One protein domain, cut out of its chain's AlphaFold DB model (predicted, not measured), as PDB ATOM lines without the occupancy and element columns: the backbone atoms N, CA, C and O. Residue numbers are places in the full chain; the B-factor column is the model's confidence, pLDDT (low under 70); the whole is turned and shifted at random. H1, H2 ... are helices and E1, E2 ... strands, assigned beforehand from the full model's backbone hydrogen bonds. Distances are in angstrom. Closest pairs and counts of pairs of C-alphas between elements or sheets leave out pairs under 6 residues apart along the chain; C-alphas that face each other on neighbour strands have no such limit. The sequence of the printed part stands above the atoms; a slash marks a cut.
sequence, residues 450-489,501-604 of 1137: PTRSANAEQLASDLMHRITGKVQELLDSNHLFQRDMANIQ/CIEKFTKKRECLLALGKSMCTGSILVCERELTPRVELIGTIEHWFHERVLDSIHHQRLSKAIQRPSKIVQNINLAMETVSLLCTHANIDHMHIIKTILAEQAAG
ATOM      1  N   PRO A 450      67.273 -30.906 -72.671       86.38
ATOM      2  CA  PRO A 450      66.769 -29.797 -71.851       86.38
ATOM      3  C   PRO A 450      65.242 -29.681 -71.881       86.38
ATOM      4  O   PRO A 450      64.591 -29.408 -70.874       86.38
ATOM      5  N   THR A 451      64.642 -29.926 -73.049       86.25
ATOM      6  CA  THR A 451      63.182 -29.872 -73.201       86.25
ATOM      7  C   THR A 451      62.517 -30.989 -72.401       86.25
ATOM      8  O   THR A 451      61.425 -30.823 -71.854       86.25
ATOM      9  N   ARG A 452      63.141 -32.166 -72.332       81.69
ATOM     10  CA  ARG A 452      62.572 -33.325 -71.640       81.69
ATOM     11  C   ARG A 452      62.788 -33.283 -70.137       81.69
ATOM     12  O   ARG A 452      61.844 -33.622 -69.427       81.69
ATOM     13  N   SER A 453      63.943 -32.822 -69.662       84.69
ATOM     14  CA  SER A 453      64.167 -32.614 -68.229       84.69
ATOM     15  C   SER A 453      63.151 -31.623 -67.658       84.69
ATOM     16  O   SER A 453      62.453 -31.953 -66.702       84.69
ATOM     17  N   ALA A 454      62.929 -30.489 -68.335       86.75
ATOM     18  CA  ALA A 454      61.914 -29.509 -67.940       86.75
ATOM     19  C   ALA A 454      60.495 -30.113 -67.878       86.75
ATOM     20  O   ALA A 454      59.746 -29.880 -66.928       86.75
ATOM     21  N   ASN A 455      60.126 -30.945 -68.859       86.69
ATOM     22  CA  ASN A 455      58.834 -31.639 -68.862       86.69
ATOM     23  C   ASN A 455      58.702 -32.657 -67.715       86.69
ATOM     24  O   ASN A 455      57.613 -32.806 -67.154       86.69
ATOM     25  N   ALA A 456      59.777 -33.376 -67.378       87.62
ATOM     26  CA  ALA A 456      59.799 -34.329 -66.272       87.62
ATOM     27  C   ALA A 456      59.672 -33.614 -64.920       87.62
ATOM     28  O   ALA A 456      58.871 -34.031 -64.084       87.62
ATOM     29  N   GLU A 457      60.381 -32.501 -64.730       88.00
ATOM     30  CA  GLU A 457      60.286 -31.664 -63.530       88.00
ATOM     31  C   GLU A 457      58.889 -31.061 -63.354       88.00
ATOM     32  O   GLU A 457      58.307 -31.147 -62.269       88.00
ATOM     33  N   GLN A 458      58.309 -30.506 -64.425       88.94
ATOM     34  CA  GLN A 458      56.948 -29.971 -64.393       88.94
ATOM     35  C   GLN A 458      55.931 -31.068 -64.063       88.94
ATOM     36  O   GLN A 458      55.055 -30.875 -63.221       88.94
ATOM     37  N   LEU A 459      56.060 -32.246 -64.681       89.44
ATOM     38  CA  LEU A 459      55.209 -33.391 -64.373       89.44
ATOM     39  C   LEU A 459      55.360 -33.824 -62.909       89.44
ATOM     40  O   LEU A 459      54.355 -34.098 -62.260       89.44
ATOM     41  N   ALA A 460      56.577 -33.872 -62.369       90.75
ATOM     42  CA  ALA A 460      56.804 -34.243 -60.977       90.75
ATOM     43  C   ALA A 460      56.149 -33.247 -60.002       90.75
ATOM     44  O   ALA A 460      55.469 -33.670 -59.065       90.75
ATOM     45  N   SER A 461      56.277 -31.942 -60.264       90.44
ATOM     46  CA  SER A 461      55.627 -30.883 -59.478       90.44
ATOM     47  C   SER A 461      54.095 -30.958 -59.561       90.44
ATOM     48  O   SER A 461      53.430 -30.953 -58.523       90.44
ATOM     49  N   ASP A 462      53.527 -31.151 -60.759       91.44
ATOM     50  CA  ASP A 462      52.082 -31.358 -60.960       91.44
ATOM     51  C   ASP A 462      51.543 -32.536 -60.132       91.44
ATOM     52  O   ASP A 462      50.443 -32.480 -59.576       91.44
ATOM     53  N   LEU A 463      52.278 -33.653 -60.121       92.12
ATOM     54  CA  LEU A 463      51.886 -34.857 -59.393       92.12
ATOM     55  C   LEU A 463      52.010 -34.640 -57.881       92.12
ATOM     56  O   LEU A 463      51.104 -35.045 -57.152       92.12
ATOM     57  N   MET A 464      53.055 -33.949 -57.415       92.69
ATOM     58  CA  MET A 464      53.233 -33.612 -55.999       92.69
ATOM     59  C   MET A 464      52.090 -32.735 -55.473       92.69
ATOM     60  O   MET A 464      51.484 -33.071 -54.458       92.69
ATOM     61  N   HIS A 465      51.698 -31.692 -56.213       92.25
ATOM     62  CA  HIS A 465      50.557 -30.842 -55.848       92.25
ATOM     63  C   HIS A 465      49.229 -31.612 -55.766       92.25
ATOM     64  O   HIS A 465      48.352 -31.295 -54.964       92.25
ATOM     65  N   ARG A 466      49.052 -32.661 -56.577       94.19
ATOM     66  CA  ARG A 466      47.867 -33.530 -56.483       94.19
ATOM     67  C   ARG A 466      47.902 -34.409 -55.235       94.19
ATOM     68  O   ARG A 466      46.844 -34.661 -54.661       94.19
ATOM     69  N   ILE A 467      49.084 -34.864 -54.815       94.38
ATOM     70  CA  ILE A 467      49.254 -35.596 -53.553       94.38
ATOM     71  C   ILE A 467      48.886 -34.693 -52.377       94.38
ATOM     72  O   ILE A 467      48.055 -35.094 -51.565       94.38
ATOM     73  N   THR A 468      49.437 -33.479 -52.307       93.25
ATOM     74  CA  THR A 468      49.148 -32.542 -51.210       93.25
ATOM     75  C   THR A 468      47.667 -32.166 -51.161       93.25
ATOM     76  O   THR A 468      47.052 -32.253 -50.099       93.25
ATOM     77  N   GLY A 469      47.035 -31.907 -52.310       93.94
ATOM     78  CA  GLY A 469      45.582 -31.701 -52.384       93.94
ATOM     79  C   GLY A 469      44.767 -32.906 -51.888       93.94
ATOM     80  O   GLY A 469      43.755 -32.741 -51.205       93.94
ATOM     81  N   LYS A 470      45.216 -34.143 -52.156       94.06
ATOM     82  CA  LYS A 470      44.558 -35.346 -51.619       94.06
ATOM     83  C   LYS A 470      44.755 -35.498 -50.111       94.06
ATOM     84  O   LYS A 470      43.830 -35.937 -49.429       94.06
ATOM     85  N   VAL A 471      45.925 -35.133 -49.583       94.19
ATOM     86  CA  VAL A 471      46.174 -35.092 -48.133       94.19
ATOM     87  C   VAL A 471      45.190 -34.132 -47.463       94.19
ATOM     88  O   VAL A 471      44.547 -34.536 -46.497       94.19
ATOM     89  N   GLN A 472      44.988 -32.929 -48.011       92.88
ATOM     90  CA  GLN A 472      43.998 -31.967 -47.502       92.88
ATOM     91  C   GLN A 472      42.574 -32.546 -47.500       92.88
ATOM     92  O   GLN A 472      41.897 -32.512 -46.475       92.88
ATOM     93  N   GLU A 473      42.136 -33.175 -48.598       93.06
ATOM     94  CA  GLU A 473      40.811 -33.821 -48.685       93.06
ATOM     95  C   GLU A 473      40.617 -34.924 -47.620       93.06
ATOM     96  O   GLU A 473      39.527 -35.106 -47.056       93.06
ATOM     97  N   LEU A 474      41.672 -35.697 -47.345       91.81
ATOM     98  CA  LEU A 474      41.655 -36.764 -46.345       91.81
ATOM     99  C   LEU A 474      41.700 -36.215 -44.912       91.81
ATOM    100  O   LEU A 474      41.004 -36.762 -44.053       91.81
ATOM    101  N   LEU A 475      42.450 -35.138 -44.660       92.56
ATOM    102  CA  LEU A 475      42.439 -34.405 -43.390       92.56
ATOM    103  C   LEU A 475      41.043 -33.833 -43.103       92.56
ATOM    104  O   LEU A 475      40.508 -34.046 -42.016       92.56
ATOM    105  N   ASP A 476      40.396 -33.228 -44.102       90.00
ATOM    106  CA  ASP A 476      39.025 -32.709 -44.003       90.00
ATOM    107  C   ASP A 476      38.007 -33.789 -43.694       90.00
ATOM    108  O   ASP A 476      37.186 -33.653 -42.782       90.00
ATOM    109  N   SER A 477      38.086 -34.897 -44.431       87.81
ATOM    110  CA  SER A 477      37.246 -36.063 -44.180       87.81
ATOM    111  C   SER A 477      37.436 -36.591 -42.754       87.81
ATOM    112  O   SER A 477      36.468 -37.053 -42.148       87.81
ATOM    113  N   ASN A 478      38.666 -36.537 -42.227       86.44
ATOM    114  CA  ASN A 478      38.977 -37.033 -40.893       86.44
ATOM    115  C   ASN A 478      38.396 -36.118 -39.802       86.44
ATOM    116  O   ASN A 478      37.616 -36.565 -38.959       86.44
ATOM    117  N   HIS A 479      38.682 -34.820 -39.904       85.88
ATOM    118  CA  HIS A 479      38.191 -33.793 -38.990       85.88
ATOM    119  C   HIS A 479      36.655 -33.731 -38.941       85.88
ATOM    120  O   HIS A 479      36.063 -33.724 -37.859       85.88
ATOM    121  N   LEU A 480      35.979 -33.748 -40.098       84.44
ATOM    122  CA  LEU A 480      34.512 -33.721 -40.160       84.44
ATOM    123  C   LEU A 480      33.885 -34.924 -39.451       84.44
ATOM    124  O   LEU A 480      32.930 -34.764 -38.695       84.44
ATOM    125  N   PHE A 481      34.443 -36.117 -39.648       81.06
ATOM    126  CA  PHE A 481      33.940 -37.315 -38.989       81.06
ATOM    127  C   PHE A 481      34.171 -37.284 -37.477       81.06
ATOM    128  O   PHE A 481      33.266 -37.637 -36.723       81.06
ATOM    129  N   GLN A 482      35.350 -36.851 -37.017       79.75
ATOM    130  CA  GLN A 482      35.614 -36.685 -35.584       79.75
ATOM    131  C   GLN A 482      34.605 -35.719 -34.945       79.75
ATOM    132  O   GLN A 482      34.045 -36.012 -33.886       79.75
ATOM    133  N   ARG A 483      34.286 -34.619 -35.637       78.50
ATOM    134  CA  ARG A 483      33.259 -33.659 -35.217       78.50
ATOM    135  C   ARG A 483      31.865 -34.281 -35.147       78.50
ATOM    136  O   ARG A 483      31.151 -34.073 -34.166       78.50
ATOM    137  N   ASP A 484      31.471 -35.052 -36.155       77.25
ATOM    138  CA  ASP A 484      30.163 -35.710 -36.188       77.25
ATOM    139  C   ASP A 484      30.054 -36.800 -35.107       77.25
ATOM    140  O   ASP A 484      29.030 -36.894 -34.430       77.25
ATOM    141  N   MET A 485      31.125 -37.558 -34.854       71.25
ATOM    142  CA  MET A 485      31.190 -38.546 -33.770       71.25
ATOM    143  C   MET A 485      31.085 -37.907 -32.382       71.25
ATOM    144  O   MET A 485      30.339 -38.414 -31.541       71.25
ATOM    145  N   ALA A 486      31.765 -36.780 -32.151       69.06
ATOM    146  CA  ALA A 486      31.645 -36.014 -30.908       69.06
ATOM    147  C   ALA A 486      30.213 -35.483 -30.697       69.06
ATOM    148  O   ALA A 486      29.715 -35.449 -29.572       69.06
ATOM    149  N   ASN A 487      29.505 -35.121 -31.775       68.38
ATOM    150  CA  ASN A 487      28.103 -34.701 -31.702       68.38
ATOM    151  C   ASN A 487      27.142 -35.885 -31.450       68.38
ATOM    152  O   ASN A 487      26.142 -35.718 -30.752       68.38
ATOM    153  N   ILE A 488      27.441 -37.079 -31.980       65.25
ATOM    154  CA  ILE A 488      26.623 -38.295 -31.809       65.25
ATOM    155  C   ILE A 488      26.778 -38.901 -30.409       65.25
ATOM    156  O   ILE A 488      25.800 -39.406 -29.867       65.25
ATOM    157  N   GLN A 489      27.951 -38.827 -29.770       57.34
ATOM    158  CA  GLN A 489      28.108 -39.274 -28.373       57.34
ATOM    159  C   GLN A 489      27.194 -38.510 -27.394       57.34
ATOM    160  O   GLN A 489      26.811 -39.061 -26.364       57.34
ATOM    161  N   CYS A 501      29.325 -46.417 -42.112       68.75
ATOM    162  CA  CYS A 501      29.976 -45.107 -42.106       68.75
ATOM    163  C   CYS A 501      31.349 -45.165 -41.409       68.75
ATOM    164  O   CYS A 501      32.331 -44.656 -41.947       68.75
ATOM    165  N   ILE A 502      31.433 -45.876 -40.276       75.94
ATOM    166  CA  ILE A 502      32.686 -46.128 -39.549       75.94
ATOM    167  C   ILE A 502      33.689 -46.872 -40.439       75.94
ATOM    168  O   ILE A 502      34.838 -46.456 -40.526       75.94
ATOM    169  N   GLU A 503      33.271 -47.917 -41.161       78.56
ATOM    170  CA  GLU A 503      34.181 -48.676 -42.033       78.56
ATOM    171  C   GLU A 503      34.770 -47.817 -43.169       78.56
ATOM    172  O   GLU A 503      35.970 -47.878 -43.444       78.56
ATOM    173  N   LYS A 504      33.950 -46.975 -43.817       80.12
ATOM    174  CA  LYS A 504      34.423 -46.044 -44.859       80.12
ATOM    175  C   LYS A 504      35.415 -45.021 -44.306       80.12
ATOM    176  O   LYS A 504      36.390 -44.692 -44.980       80.12
ATOM    177  N   PHE A 505      35.173 -44.526 -43.095       81.81
ATOM    178  CA  PHE A 505      36.081 -43.612 -42.416       81.81
ATOM    179  C   PHE A 505      37.409 -44.285 -42.061       81.81
ATOM    180  O   PHE A 505      38.459 -43.724 -42.363       81.81
ATOM    181  N   THR A 506      37.382 -45.495 -41.490       84.44
ATOM    182  CA  THR A 506      38.601 -46.238 -41.141       84.44
ATOM    183  C   THR A 506      39.499 -46.403 -42.362       84.44
ATOM    184  O   THR A 506      40.680 -46.085 -42.289       84.44
ATOM    185  N   LYS A 507      38.925 -46.754 -43.522       87.19
ATOM    186  CA  LYS A 507      39.670 -46.848 -44.789       87.19
ATOM    187  C   LYS A 507      40.295 -45.516 -45.217       87.19
ATOM    188  O   LYS A 507      41.466 -45.480 -45.582       87.19
ATOM    189  N   LYS A 508      39.559 -44.399 -45.138       87.94
ATOM    190  CA  LYS A 508      40.105 -43.058 -45.440       87.94
ATOM    191  C   LYS A 508      41.221 -42.651 -44.474       87.94
ATOM    192  O   LYS A 508      42.222 -42.088 -44.907       87.94
ATOM    193  N   ARG A 509      41.067 -42.956 -43.183       89.69
ATOM    194  CA  ARG A 509      42.091 -42.724 -42.158       89.69
ATOM    195  C   ARG A 509      43.347 -43.547 -42.443       89.69
ATOM    196  O   ARG A 509      44.438 -42.999 -42.402       89.69
ATOM    197  N   GLU A 510      43.213 -44.825 -42.782       91.44
ATOM    198  CA  GLU A 510      44.348 -45.668 -43.184       91.44
ATOM    199  C   GLU A 510      45.049 -45.125 -44.439       91.44
ATOM    200  O   GLU A 510      46.276 -45.112 -44.491       91.44
ATOM    201  N   CYS A 511      44.292 -44.610 -45.414       92.38
ATOM    202  CA  CYS A 511      44.849 -43.949 -46.599       92.38
ATOM    203  C   CYS A 511      45.656 -42.691 -46.240       92.38
ATOM    204  O   CYS A 511      46.754 -42.510 -46.762       92.38
ATOM    205  N   LEU A 512      45.144 -41.852 -45.331       93.25
ATOM    206  CA  LEU A 512      45.844 -40.661 -44.836       93.25
ATOM    207  C   LEU A 512      47.184 -41.037 -44.189       93.25
ATOM    208  O   LEU A 512      48.213 -40.440 -44.496       93.25
ATOM    209  N   LEU A 513      47.172 -42.056 -43.325       93.75
ATOM    210  CA  LEU A 513      48.368 -42.534 -42.632       93.75
ATOM    211  C   LEU A 513      49.392 -43.142 -43.599       93.75
ATOM    212  O   LEU A 513      50.582 -42.848 -43.496       93.75
ATOM    213  N   ALA A 514      48.938 -43.951 -44.559       91.44
ATOM    214  CA  ALA A 514      49.810 -44.554 -45.563       91.44
ATOM    215  C   ALA A 514      50.475 -43.499 -46.458       91.44
ATOM    216  O   ALA A 514      51.678 -43.584 -46.711       91.44
ATOM    217  N   LEU A 515      49.720 -42.486 -46.895       91.88
ATOM    218  CA  LEU A 515      50.244 -41.398 -47.717       91.88
ATOM    219  C   LEU A 515      51.236 -40.526 -46.934       91.88
ATOM    220  O   LEU A 515      52.331 -40.264 -47.427       91.88
ATOM    221  N   GLY A 516      50.903 -40.165 -45.690       91.06
ATOM    222  CA  GLY A 516      51.795 -39.403 -44.811       91.06
ATOM    223  C   GLY A 516      53.118 -40.118 -44.533       91.06
ATOM    224  O   GLY A 516      54.185 -39.512 -44.634       91.06
ATOM    225  N   LYS A 517      53.069 -41.430 -44.262       90.88
ATOM    226  CA  LYS A 517      54.274 -42.253 -44.088       90.88
ATOM    227  C   LYS A 517      55.112 -42.298 -45.365       90.88
ATOM    228  O   LYS A 517      56.327 -42.141 -45.293       90.88
ATOM    229  N   SER A 518      54.469 -42.484 -46.518       89.06
ATOM    230  CA  SER A 518      55.141 -42.527 -47.821       89.06
ATOM    231  C   SER A 518      55.911 -41.234 -48.110       89.06
ATOM    232  O   SER A 518      57.087 -41.285 -48.468       89.06
ATOM    233  N   MET A 519      55.309 -40.067 -47.844       90.31
ATOM    234  CA  MET A 519      55.946 -38.749 -48.026       90.31
ATOM    235  C   MET A 519      57.163 -38.507 -47.120       90.31
ATOM    236  O   MET A 519      57.949 -37.603 -47.387       90.31
ATOM    237  N   CYS A 520      57.369 -39.330 -46.091       88.19
ATOM    238  CA  CYS A 520      58.510 -39.219 -45.181       88.19
ATOM    239  C   CYS A 520      59.651 -40.206 -45.484       88.19
ATOM    240  O   CYS A 520      60.604 -40.277 -44.712       88.19
ATOM    241  N   THR A 521      59.576 -40.970 -46.580       79.56
ATOM    242  CA  THR A 521      60.556 -42.029 -46.902       79.56
ATOM    243  C   THR A 521      61.886 -41.527 -47.480       79.56
ATOM    244  O   THR A 521      62.864 -42.267 -47.433       79.56
ATOM    245  N   GLY A 522      61.961 -40.286 -47.971       79.00
ATOM    246  CA  GLY A 522      63.192 -39.687 -48.500       79.00
ATOM    247  C   GLY A 522      62.921 -38.562 -49.499       79.00
ATOM    248  O   GLY A 522      61.763 -38.262 -49.802       79.00
ATOM    249  N   SER A 523      63.983 -37.931 -50.001       85.50
ATOM    250  CA  SER A 523      63.893 -36.997 -51.124       85.50
ATOM    251  C   SER A 523      63.880 -37.735 -52.464       85.50
ATOM    252  O   SER A 523      64.348 -38.869 -52.596       85.50
ATOM    253  N   ILE A 524      63.281 -37.100 -53.467       87.31
ATOM    254  CA  ILE A 524      63.172 -37.619 -54.828       87.31
ATOM    255  C   ILE A 524      63.954 -36.677 -55.731       87.31
ATOM    256  O   ILE A 524      63.539 -35.541 -55.950       87.31
ATOM    257  N   LEU A 525      65.072 -37.156 -56.271       85.81
ATOM    258  CA  LEU A 525      65.806 -36.440 -57.304       85.81
ATOM    259  C   LEU A 525      65.112 -36.655 -58.653       85.81
ATOM    260  O   LEU A 525      64.948 -37.794 -59.090       85.81
ATOM    261  N   VAL A 526      64.695 -35.572 -59.302       86.06
ATOM    262  CA  VAL A 526      64.161 -35.577 -60.667       86.06
ATOM    263  C   VAL A 526      65.064 -34.687 -61.506       86.06
ATOM    264  O   VAL A 526      65.080 -33.476 -61.311       86.06
ATOM    265  N   CYS A 527      65.812 -35.285 -62.436       81.88
ATOM    266  CA  CYS A 527      66.875 -34.588 -63.166       81.88
ATOM    267  C   CYS A 527      67.893 -33.963 -62.191       81.88
ATOM    268  O   CYS A 527      68.573 -34.698 -61.479       81.88
ATOM    269  N   GLU A 528      67.976 -32.632 -62.130       80.00
ATOM    270  CA  GLU A 528      68.858 -31.890 -61.216       80.00
ATOM    271  C   GLU A 528      68.107 -31.310 -60.004       80.00
ATOM    272  O   GLU A 528      68.719 -30.752 -59.095       80.00
ATOM    273  N   ARG A 529      66.775 -31.452 -59.960       85.38
ATOM    274  CA  ARG A 529      65.931 -30.888 -58.907       85.38
ATOM    275  C   ARG A 529      65.621 -31.919 -57.831       85.38
ATOM    276  O   ARG A 529      65.019 -32.961 -58.091       85.38
ATOM    277  N   GLU A 530      65.960 -31.589 -56.591       88.88
ATOM    278  CA  GLU A 530      65.565 -32.371 -55.424       88.88
ATOM    279  C   GLU A 530      64.164 -31.957 -54.953       88.88
ATOM    280  O   GLU A 530      63.914 -30.805 -54.599       88.88
ATOM    281  N   LEU A 531      63.226 -32.903 -54.958       89.44
ATOM    282  CA  LEU A 531      61.904 -32.749 -54.360       89.44
ATOM    283  C   LEU A 531      61.914 -33.372 -52.966       89.44
ATOM    284  O   LEU A 531      62.324 -34.520 -52.798       89.44
ATOM    285  N   THR A 532      61.411 -32.647 -51.969       91.12
ATOM    286  CA  THR A 532      61.360 -33.088 -50.566       91.12
ATOM    287  C   THR A 532      59.899 -33.243 -50.118       91.12
ATOM    288  O   THR A 532      59.324 -32.315 -49.547       91.12
ATOM    289  N   PRO A 533      59.256 -34.414 -50.334       92.56
ATOM    290  CA  PRO A 533      57.827 -34.590 -50.045       92.56
ATOM    291  C   PRO A 533      57.480 -34.350 -48.568       92.56
ATOM    292  O   PRO A 533      56.385 -33.893 -48.255       92.56
ATOM    293  N   ARG A 534      58.422 -34.599 -47.650       92.88
ATOM    294  CA  ARG A 534      58.252 -34.312 -46.219       92.88
ATOM    295  C   ARG A 534      58.000 -32.828 -45.942       92.88
ATOM    296  O   ARG A 534      57.167 -32.520 -45.097       92.88
ATOM    297  N   VAL A 535      58.701 -31.928 -46.633       91.62
ATOM    298  CA  VAL A 535      58.553 -30.473 -46.455       91.62
ATOM    299  C   VAL A 535      57.198 -30.018 -46.993       91.62
ATOM    300  O   VAL A 535      56.460 -29.338 -46.289       91.62
ATOM    301  N   GLU A 536      56.819 -30.495 -48.181       91.31
ATOM    302  CA  GLU A 536      55.496 -30.247 -48.776       91.31
ATOM    303  C   GLU A 536      54.354 -30.746 -47.877       91.31
ATOM    304  O   GLU A 536      53.330 -30.078 -47.725       91.31
ATOM    305  N   LEU A 537      54.523 -31.908 -47.232       93.31
ATOM    306  CA  LEU A 537      53.560 -32.434 -46.265       93.31
ATOM    307  C   LEU A 537      53.435 -31.524 -45.037       93.31
ATOM    308  O   LEU A 537      52.314 -31.243 -44.621       93.31
ATOM    309  N   ILE A 538      54.555 -31.064 -44.469       92.00
ATOM    310  CA  ILE A 538      54.556 -30.150 -43.314       92.00
ATOM    311  C   ILE A 538      53.837 -28.848 -43.675       92.00
ATOM    312  O   ILE A 538      52.873 -28.504 -42.995       92.00
ATOM    313  N   GLY A 539      54.200 -28.205 -44.790       90.50
ATOM    314  CA  GLY A 539      53.539 -26.977 -45.246       90.50
ATOM    315  C   GLY A 539      52.045 -27.175 -45.535       90.50
ATOM    316  O   GLY A 539      51.220 -26.321 -45.222       90.50
ATOM    317  N   THR A 540      51.658 -28.347 -46.052       92.62
ATOM    318  CA  THR A 540      50.244 -28.704 -46.259       92.62
ATOM    319  C   THR A 540      49.486 -28.827 -44.937       92.62
ATOM    320  O   THR A 540      48.351 -28.360 -44.840       92.62
ATOM    321  N   ILE A 541      50.089 -29.459 -43.923       92.50
ATOM    322  CA  ILE A 541      49.503 -29.615 -42.584       92.50
ATOM    323  C   ILE A 541      49.389 -28.255 -41.889       92.50
ATOM    324  O   ILE A 541      48.348 -27.972 -41.301       92.50
ATOM    325  N   GLU A 542      50.425 -27.420 -41.974       88.94
ATOM    326  CA  GLU A 542      50.448 -26.066 -41.414       88.94
ATOM    327  C   GLU A 542      49.337 -25.205 -42.011       88.94
ATOM    328  O   GLU A 542      48.495 -24.683 -41.278       88.94
ATOM    329  N   HIS A 543      49.271 -25.138 -43.343       87.50
ATOM    330  CA  HIS A 543      48.233 -24.397 -44.052       87.50
ATOM    331  C   HIS A 543      46.830 -24.908 -43.704       87.50
ATOM    332  O   HIS A 543      45.945 -24.119 -43.372       87.50
ATOM    333  N   TRP A 544      46.633 -26.231 -43.708       92.50
ATOM    334  CA  TRP A 544      45.353 -26.843 -43.359       92.50
ATOM    335  C   TRP A 544      44.927 -26.521 -41.922       92.50
ATOM    336  O   TRP A 544      43.781 -26.135 -41.687       92.50
ATOM    337  N   PHE A 545      45.835 -26.657 -40.951       87.88
ATOM    338  CA  PHE A 545      45.530 -26.379 -39.548       87.88
ATOM    339  C   PHE A 545      45.207 -24.897 -39.342       87.88
ATOM    340  O   PHE A 545      44.212 -24.577 -38.692       87.88
ATOM    341  N   HIS A 546      45.979 -24.005 -39.966       83.38
ATOM    342  CA  HIS A 546      45.729 -22.568 -39.953       83.38
ATOM    343  C   HIS A 546      44.340 -22.217 -40.525       83.38
ATOM    344  O   HIS A 546      43.560 -21.529 -39.865       83.38
ATOM    345  N   GLU A 547      43.969 -22.749 -41.697       83.12
ATOM    346  CA  GLU A 547      42.632 -22.536 -42.273       83.12
ATOM    347  C   GLU A 547      41.508 -23.069 -41.374       83.12
ATOM    348  O   GLU A 547      40.493 -22.399 -41.193       83.12
ATOM    349  N   ARG A 548      41.667 -24.249 -40.760       84.31
ATOM    350  CA  ARG A 548      40.648 -24.821 -39.859       84.31
ATOM    351  C   ARG A 548      40.476 -24.026 -38.567       84.31
ATOM    352  O   ARG A 548      39.349 -23.932 -38.068       84.31
ATOM    353  N   VAL A 549      41.548 -23.437 -38.039       79.12
ATOM    354  CA  VAL A 549      41.471 -22.509 -36.903       79.12
ATOM    355  C   VAL A 549      40.655 -21.268 -37.289       79.12
ATOM    356  O   VAL A 549      39.727 -20.907 -36.566       79.12
ATOM    357  N   LEU A 550      40.905 -20.682 -38.466       74.50
ATOM    358  CA  LEU A 550      40.153 -19.521 -38.965       74.50
ATOM    359  C   LEU A 550      38.681 -19.841 -39.288       74.50
ATOM    360  O   LEU A 550      37.777 -19.090 -38.911       74.50
ATOM    361  N   ASP A 551      38.405 -20.974 -39.933       73.44
ATOM    362  CA  ASP A 551      37.041 -21.411 -40.265       73.44
ATOM    363  C   ASP A 551      36.198 -21.702 -39.019       73.44
ATOM    364  O   ASP A 551      34.979 -21.495 -39.017       73.44
ATOM    365  N   SER A 552      36.840 -22.164 -37.940       70.75
ATOM    366  CA  SER A 552      36.171 -22.378 -36.654       70.75
ATOM    367  C   SER A 552      35.617 -21.072 -36.079       70.75
ATOM    368  O   SER A 552      34.596 -21.096 -35.396       70.75
ATOM    369  N   ILE A 553      36.225 -19.931 -36.408       65.12
ATOM    370  CA  ILE A 553      35.813 -18.601 -35.944       65.12
ATOM    371  C   ILE A 553      34.740 -18.005 -36.866       65.12
ATOM    372  O   ILE A 553      33.754 -17.437 -36.392       65.12
ATOM    373  N   HIS A 554      34.892 -18.167 -38.185       61.47
ATOM    374  CA  HIS A 554      34.111 -17.459 -39.208       61.47
ATOM    375  C   HIS A 554      33.038 -18.300 -39.914       61.47
ATOM    376  O   HIS A 554      32.721 -18.031 -41.072       61.47
ATOM    377  N   HIS A 555      32.451 -19.291 -39.229       46.12
ATOM    378  CA  HIS A 555      31.657 -20.391 -39.814       46.12
ATOM    379  C   HIS A 555      30.577 -20.017 -40.857       46.12
ATOM    380  O   HIS A 555      30.156 -20.873 -41.630       46.12
ATOM    381  N   GLN A 556      30.149 -18.754 -40.962       45.16
ATOM    382  CA  GLN A 556      29.380 -18.262 -42.108       45.16
ATOM    383  C   GLN A 556      29.875 -16.884 -42.580       45.16
ATOM    384  O   GLN A 556      29.450 -15.862 -42.058       45.16
ATOM    385  N   ARG A 557      30.665 -16.821 -43.667       40.41
ATOM    386  CA  ARG A 557      31.055 -15.552 -44.339       40.41
ATOM    387  C   ARG A 557      29.865 -14.639 -44.714       40.41
ATOM    388  O   ARG A 557      30.071 -13.463 -44.994       40.41
ATOM    389  N   LEU A 558      28.641 -15.176 -44.731       36.88
ATOM    390  CA  LEU A 558      27.398 -14.478 -45.077       36.88
ATOM    391  C   LEU A 558      26.495 -14.149 -43.875       36.88
ATOM    392  O   LEU A 558      25.607 -13.311 -44.019       36.88
ATOM    393  N   SER A 559      26.695 -14.763 -42.702       41.31
ATOM    394  CA  SER A 559      25.920 -14.433 -41.500       41.31
ATOM    395  C   SER A 559      26.823 -13.736 -40.487       41.31
ATOM    396  O   SER A 559      27.950 -14.141 -40.233       41.31
ATOM    397  N   LYS A 560      26.341 -12.629 -39.923       44.75
ATOM    398  CA  LYS A 560      27.074 -11.752 -38.995       44.75
ATOM    399  C   LYS A 560      27.285 -12.395 -37.601       44.75
ATOM    400  O   LYS A 560      27.300 -11.687 -36.599       44.75
ATOM    401  N   ALA A 561      27.370 -13.724 -37.515       50.06
ATOM    402  CA  ALA A 561      27.329 -14.507 -36.284       50.06
ATOM    403  C   ALA A 561      28.645 -15.275 -36.070       50.06
ATOM    404  O   ALA A 561      28.959 -16.202 -36.814       50.06
ATOM    405  N   ILE A 562      29.397 -14.904 -35.031       59.53
ATOM    406  CA  ILE A 562      30.551 -15.681 -34.546       59.53
ATOM    407  C   ILE A 562      30.013 -16.951 -33.840       59.53
ATOM    408  O   ILE A 562      28.872 -16.955 -33.364       59.53
ATOM    409  N   GLN A 563      30.777 -18.052 -33.800       63.31
ATOM    410  CA  GLN A 563      30.421 -19.290 -33.075       63.31
ATOM    411  C   GLN A 563      30.821 -19.252 -31.600       63.31
ATOM    412  O   GLN A 563      31.895 -18.764 -31.291       63.31
ATOM    413  N   ARG A 564      30.020 -19.840 -30.696       68.94
ATOM    414  CA  ARG A 564      30.331 -19.851 -29.252       68.94
ATOM    415  C   ARG A 564      31.771 -20.325 -28.968       68.94
ATOM    416  O   ARG A 564      32.162 -21.348 -29.537       68.94
ATOM    417  N   PRO A 565      32.514 -19.677 -28.052       69.00
ATOM    418  CA  PRO A 565      33.920 -19.992 -27.779       69.00
ATOM    419  C   PRO A 565      34.170 -21.455 -27.415       69.00
ATOM    420  O   PRO A 565      35.067 -22.088 -27.965       69.00
ATOM    421  N   SER A 566      33.306 -22.035 -26.583       72.38
ATOM    422  CA  SER A 566      33.328 -23.460 -26.231       72.38
ATOM    423  C   SER A 566      33.276 -24.387 -27.456       72.38
ATOM    424  O   SER A 566      33.954 -25.414 -27.500       72.38
ATOM    425  N   LYS A 567      32.524 -24.015 -28.503       74.94
ATOM    426  CA  LYS A 567      32.472 -24.780 -29.758       74.94
ATOM    427  C   LYS A 567      33.711 -24.557 -30.627       74.94
ATOM    428  O   LYS A 567      34.144 -25.504 -31.283       74.94
ATOM    429  N   ILE A 568      34.281 -23.351 -30.608       75.75
ATOM    430  CA  ILE A 568      35.545 -23.033 -31.289       75.75
ATOM    431  C   ILE A 568      36.669 -23.899 -30.714       75.75
ATOM    432  O   ILE A 568      37.310 -24.631 -31.464       75.75
ATOM    433  N   VAL A 569      36.849 -23.892 -29.389       78.56
ATOM    434  CA  VAL A 569      37.872 -24.699 -28.702       78.56
ATOM    435  C   VAL A 569      37.672 -26.187 -28.982       78.56
ATOM    436  O   VAL A 569      38.631 -26.887 -29.305       78.56
ATOM    437  N   GLN A 570      36.426 -26.677 -28.953       81.69
ATOM    438  CA  GLN A 570      36.135 -28.066 -29.310       81.69
ATOM    439  C   GLN A 570      36.584 -28.402 -30.743       81.69
ATOM    440  O   GLN A 570      37.211 -29.438 -30.946       81.69
ATOM    441  N   ASN A 571      36.287 -27.553 -31.731       80.81
ATOM    442  CA  ASN A 571      36.692 -27.794 -33.120       80.81
ATOM    443  C   ASN A 571      38.222 -27.751 -33.285       80.81
ATOM    444  O   ASN A 571      38.785 -28.613 -33.957       80.81
ATOM    445  N   ILE A 572      38.904 -26.804 -32.629       84.25
ATOM    446  CA  ILE A 572      40.373 -26.701 -32.657       84.25
ATOM    447  C   ILE A 572      41.017 -27.939 -32.022       84.25
ATOM    448  O   ILE A 572      41.957 -28.491 -32.591       84.25
ATOM    449  N   ASN A 573      40.483 -28.438 -30.904       86.62
ATOM    450  CA  ASN A 573      40.967 -29.669 -30.272       86.62
ATOM    451  C   ASN A 573      40.859 -30.882 -31.207       86.62
ATOM    452  O   ASN A 573      41.818 -31.639 -31.338       86.62
ATOM    453  N   LEU A 574      39.741 -31.033 -31.924       86.94
ATOM    454  CA  LEU A 574      39.579 -32.106 -32.914       86.94
ATOM    455  C   LEU A 574      40.570 -31.960 -34.083       86.94
ATOM    456  O   LEU A 574      41.149 -32.944 -34.549       86.94
ATOM    457  N   ALA A 575      40.822 -30.731 -34.543       87.56
ATOM    458  CA  ALA A 575      41.838 -30.477 -35.561       87.56
ATOM    459  C   ALA A 575      43.251 -30.849 -35.063       87.56
ATOM    460  O   ALA A 575      43.989 -31.524 -35.782       87.56
ATOM    461  N   MET A 576      43.602 -30.503 -33.818       89.12
ATOM    462  CA  MET A 576      44.876 -30.894 -33.195       89.12
ATOM    463  C   MET A 576      45.023 -32.415 -33.077       89.12
ATOM    464  O   MET A 576      46.094 -32.945 -33.370       89.12
ATOM    465  N   GLU A 577      43.962 -33.136 -32.706       90.19
ATOM    466  CA  GLU A 577      43.967 -34.605 -32.665       90.19
ATOM    467  C   GLU A 577      44.212 -35.217 -34.052       90.19
ATOM    468  O   GLU A 577      44.975 -36.179 -34.184       90.19
ATOM    469  N   THR A 578      43.600 -34.652 -35.099       89.88
ATOM    470  CA  THR A 578      43.820 -35.084 -36.489       89.88
ATOM    471  C   THR A 578      45.278 -34.885 -36.916       89.88
ATOM    472  O   THR A 578      45.879 -35.806 -37.477       89.88
ATOM    473  N   VAL A 579      45.867 -33.720 -36.617       91.88
ATOM    474  CA  VAL A 579      47.278 -33.413 -36.919       91.88
ATOM    475  C   VAL A 579      48.217 -34.325 -36.132       91.88
ATOM    476  O   VAL A 579      49.081 -34.973 -36.721       91.88
ATOM    477  N   SER A 580      48.020 -34.440 -34.816       91.81
ATOM    478  CA  SER A 580      48.855 -35.271 -33.941       91.81
ATOM    479  C   SER A 580      48.859 -36.734 -34.386       91.81
ATOM    480  O   SER A 580      49.921 -37.356 -34.452       91.81
ATOM    481  N   LEU A 581      47.705 -37.274 -34.793       91.06
ATOM    482  CA  LEU A 581      47.598 -38.631 -35.328       91.06
ATOM    483  C   LEU A 581      48.476 -38.845 -36.573       91.06
ATOM    484  O   LEU A 581      49.208 -39.835 -36.641       91.06
ATOM    485  N   LEU A 582      48.384 -37.949 -37.561       91.94
ATOM    486  CA  LEU A 582      49.153 -38.055 -38.803       91.94
ATOM    487  C   LEU A 582      50.651 -37.898 -38.536       91.94
ATOM    488  O   LEU A 582      51.443 -38.752 -38.933       91.94
ATOM    489  N   CYS A 583      51.031 -36.837 -37.828       91.81
ATOM    490  CA  CYS A 583      52.421 -36.520 -37.535       91.81
ATOM    491  C   CYS A 583      53.101 -37.604 -36.694       91.81
ATOM    492  O   CYS A 583      54.240 -37.958 -36.978       91.81
ATOM    493  N   THR A 584      52.403 -38.197 -35.719       91.00
ATOM    494  CA  THR A 584      52.950 -39.310 -34.924       91.00
ATOM    495  C   THR A 584      53.245 -40.525 -35.803       91.00
ATOM    496  O   THR A 584      54.288 -41.154 -35.662       91.00
ATOM    497  N   HIS A 585      52.363 -40.844 -36.756       88.69
ATOM    498  CA  HIS A 585      52.583 -41.963 -37.676       88.69
ATOM    499  C   HIS A 585      53.669 -41.676 -38.727       88.69
ATOM    500  O   HIS A 585      54.359 -42.592 -39.172       88.69
ATOM    501  N   ALA A 586      53.818 -40.409 -39.120       89.06
ATOM    502  CA  ALA A 586      54.792 -39.934 -40.099       89.06
ATOM    503  C   ALA A 586      56.151 -39.530 -39.485       89.06
ATOM    504  O   ALA A 586      57.056 -39.144 -40.218       89.06
ATOM    505  N   ASN A 587      56.315 -39.626 -38.159       89.56
ATOM    506  CA  ASN A 587      57.503 -39.173 -37.425       89.56
ATOM    507  C   ASN A 587      57.833 -37.675 -37.654       89.56
ATOM    508  O   ASN A 587      58.966 -37.289 -37.958       89.56
ATOM    509  N   ILE A 588      56.810 -36.824 -37.540       91.06
ATOM    510  CA  ILE A 588      56.884 -35.358 -37.626       91.06
ATOM    511  C   ILE A 588      56.590 -34.763 -36.241       91.06
ATOM    512  O   ILE A 588      55.689 -35.230 -35.538       91.06
ATOM    513  N   ASP A 589      57.320 -33.714 -35.857       89.31
ATOM    514  CA  ASP A 589      57.065 -32.982 -34.615       89.31
ATOM    515  C   ASP A 589      55.813 -32.095 -34.739       89.31
ATOM    516  O   ASP A 589      55.866 -30.937 -35.151       89.31
ATOM    517  N   HIS A 590      54.659 -32.656 -34.372       88.12
ATOM    518  CA  HIS A 590      53.390 -31.926 -34.341       88.12
ATOM    519  C   HIS A 590      53.355 -30.811 -33.297       88.12
ATOM    520  O   HIS A 590      52.594 -29.860 -33.460       88.12
ATOM    521  N   MET A 591      54.140 -30.911 -32.218       86.81
ATOM    522  CA  MET A 591      54.105 -29.912 -31.151       86.81
ATOM    523  C   MET A 591      54.699 -28.596 -31.627       86.81
ATOM    524  O   MET A 591      54.195 -27.546 -31.238       86.81
ATOM    525  N   HIS A 592      55.731 -28.641 -32.472       85.19
ATOM    526  CA  HIS A 592      56.266 -27.442 -33.105       85.19
ATOM    527  C   HIS A 592      55.208 -26.761 -33.987       85.19
ATOM    528  O   HIS A 592      54.886 -25.604 -33.743       85.19
ATOM    529  N   ILE A 593      54.587 -27.508 -34.909       84.19
ATOM    530  CA  ILE A 593      53.547 -27.002 -35.827       84.19
ATOM    531  C   ILE A 593      52.390 -26.347 -35.058       84.19
ATOM    532  O   ILE A 593      52.021 -25.201 -35.316       84.19
ATOM    533  N   ILE A 594      51.837 -27.062 -34.071       85.38
ATOM    534  CA  ILE A 594      50.698 -26.583 -33.280       85.38
ATOM    535  C   ILE A 594      51.083 -25.333 -32.478       85.38
ATOM    536  O   ILE A 594      50.318 -24.371 -32.447       85.38
ATOM    537  N   LYS A 595      52.261 -25.322 -31.837       82.38
ATOM    538  CA  LYS A 595      52.716 -24.175 -31.036       82.38
ATOM    539  C   LYS A 595      52.928 -22.936 -31.889       82.38
ATOM    540  O   LYS A 595      52.488 -21.874 -31.470       82.38
ATOM    541  N   THR A 596      53.584 -23.066 -33.040       79.88
ATOM    542  CA  THR A 596      53.868 -21.935 -33.931       79.88
ATOM    543  C   THR A 596      52.566 -21.274 -34.372       79.88
ATOM    544  O   THR A 596      52.358 -20.096 -34.092       79.88
ATOM    545  N   ILE A 597      51.625 -22.061 -34.905       78.25
ATOM    546  CA  ILE A 597      50.353 -21.532 -35.413       78.25
ATOM    547  C   ILE A 597      49.500 -20.944 -34.282       78.25
ATOM    548  O   ILE A 597      49.011 -19.825 -34.398       78.25
ATOM    549  N   LEU A 598      49.329 -21.645 -33.154       77.62
ATOM    550  CA  LEU A 598      48.517 -21.113 -32.049       77.62
ATOM    551  C   LEU A 598      49.157 -19.878 -31.391       77.62
ATOM    552  O   LEU A 598      48.435 -18.973 -30.968       77.62
ATOM    553  N   ALA A 599      50.490 -19.804 -31.318       69.31
ATOM    554  CA  ALA A 599      51.188 -18.636 -30.784       69.31
ATOM    555  C   ALA A 599      51.048 -17.410 -31.696       69.31
ATOM    556  O   ALA A 599      50.816 -16.311 -31.188       69.31
ATOM    557  N   GLU A 600      51.138 -17.589 -33.017       70.44
ATOM    558  CA  GLU A 600      50.872 -16.537 -34.007       70.44
ATOM    559  C   GLU A 600      49.441 -16.006 -33.878       70.44
ATOM    560  O   GLU A 600      49.220 -14.797 -33.791       70.44
ATOM    561  N   GLN A 601      48.468 -16.909 -33.741       67.75
ATOM    562  CA  GLN A 601      47.058 -16.552 -33.572       67.75
ATOM    563  C   GLN A 601      46.760 -15.799 -32.262       67.75
ATOM    564  O   GLN A 601      45.847 -14.971 -32.219       67.75
ATOM    565  N   ALA A 602      47.531 -16.047 -31.199       64.12
ATOM    566  CA  ALA A 602      47.413 -15.331 -29.929       64.12
ATOM    567  C   ALA A 602      48.084 -13.943 -29.943       64.12
ATOM    568  O   ALA A 602      47.693 -13.060 -29.174       64.12
ATOM    569  N   ALA A 603      49.107 -13.747 -30.783       58.03
ATOM    570  CA  ALA A 603      50.014 -12.603 -30.724       58.03
ATOM    571  C   ALA A 603      49.504 -11.312 -31.386       58.03
ATOM    572  O   ALA A 603      49.915 -10.240 -30.938       58.03
ATOM    573  N   GLY A 604      48.630 -11.395 -32.397       52.22
ATOM    574  CA  GLY A 604      48.340 -10.250 -33.276       52.22
ATOM    575  C   GLY A 604      49.481  -9.952 -34.244       52.22
ATOM    576  O   GLY A 604      50.652 -10.196 -33.940       52.22
TER     577      GLY A 604
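This is residues 450 to 489 and 501 to 604 of the 1137 residues of the protein "Hypothetical protein" of labyrinthulid quahog parasite QPX (UniProt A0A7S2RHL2). A small hairpin of two strands, E1 and E2, sits beside the early part of one long helix, H1, at one end of an up-and-down bundle of five mostly crossed helices, each running against the one before it. The helical hairpin H3 and H4 makes the middle, with H1 and H2 on one side and H5 on the other. The printed part has 144 residues, mostly helix, in the order H1 H2 E1 E2 H3 H4 H5, with one antiparallel sheet, E1 - E2. It is only just compact, close to loose, with a radius of gyration of the C-alphas of 17.4 A and spans of 57 by 40 by 30 A.

E1, residues 524 to 526, and E2, residues 529 to 531, form a hairpin; N 524 and O 531, 2.8 A apart, are within hydrogen-bond range. The closest C-alphas of E1 and H1, residues 450 to 489, are those of Val 526 and Glu 457, 6.2 A apart. H1 touches H3, residues 533 to 553, with residues 464 to 472 alone, closest at C-alphas Thr 468 and Thr 540, 6.4 A. H2, residues 501 to 519, touches H1, closest at C-alphas Leu 512 and Leu 474, 5.9 A. H3 and H4, residues 565 to 586, touch at a shallow tilt of 10 degrees, opposite ways, closest at C-alphas Ser 552 and Ile 568, 5.4 A. H5, residues 590 to 603, touches H4, closest at C-alphas His 590 and Ser 580, 5.6 A; H1 and H5 are apart. Every O i to N i+4 pair is within hydrogen-bond range in H1, H2, H4 and H5, and 16 of 17 in H3.

H1 begins at C-alpha 450 (66.769, -29.797, -71.851) and measures 58.9 A; H4 measures 31.4 A, H3 30.6 A and H2 27.4 A. H5 ends at C-alpha 603 (50.014, -12.603, -30.724).

Residues 490 to 500 are not printed, and C-alphas 489 and 501 are 15.0 A apart across this cut. The link H3 to H4 is long; pLDDT is under 70 at 23 residues, among them 553 to 565.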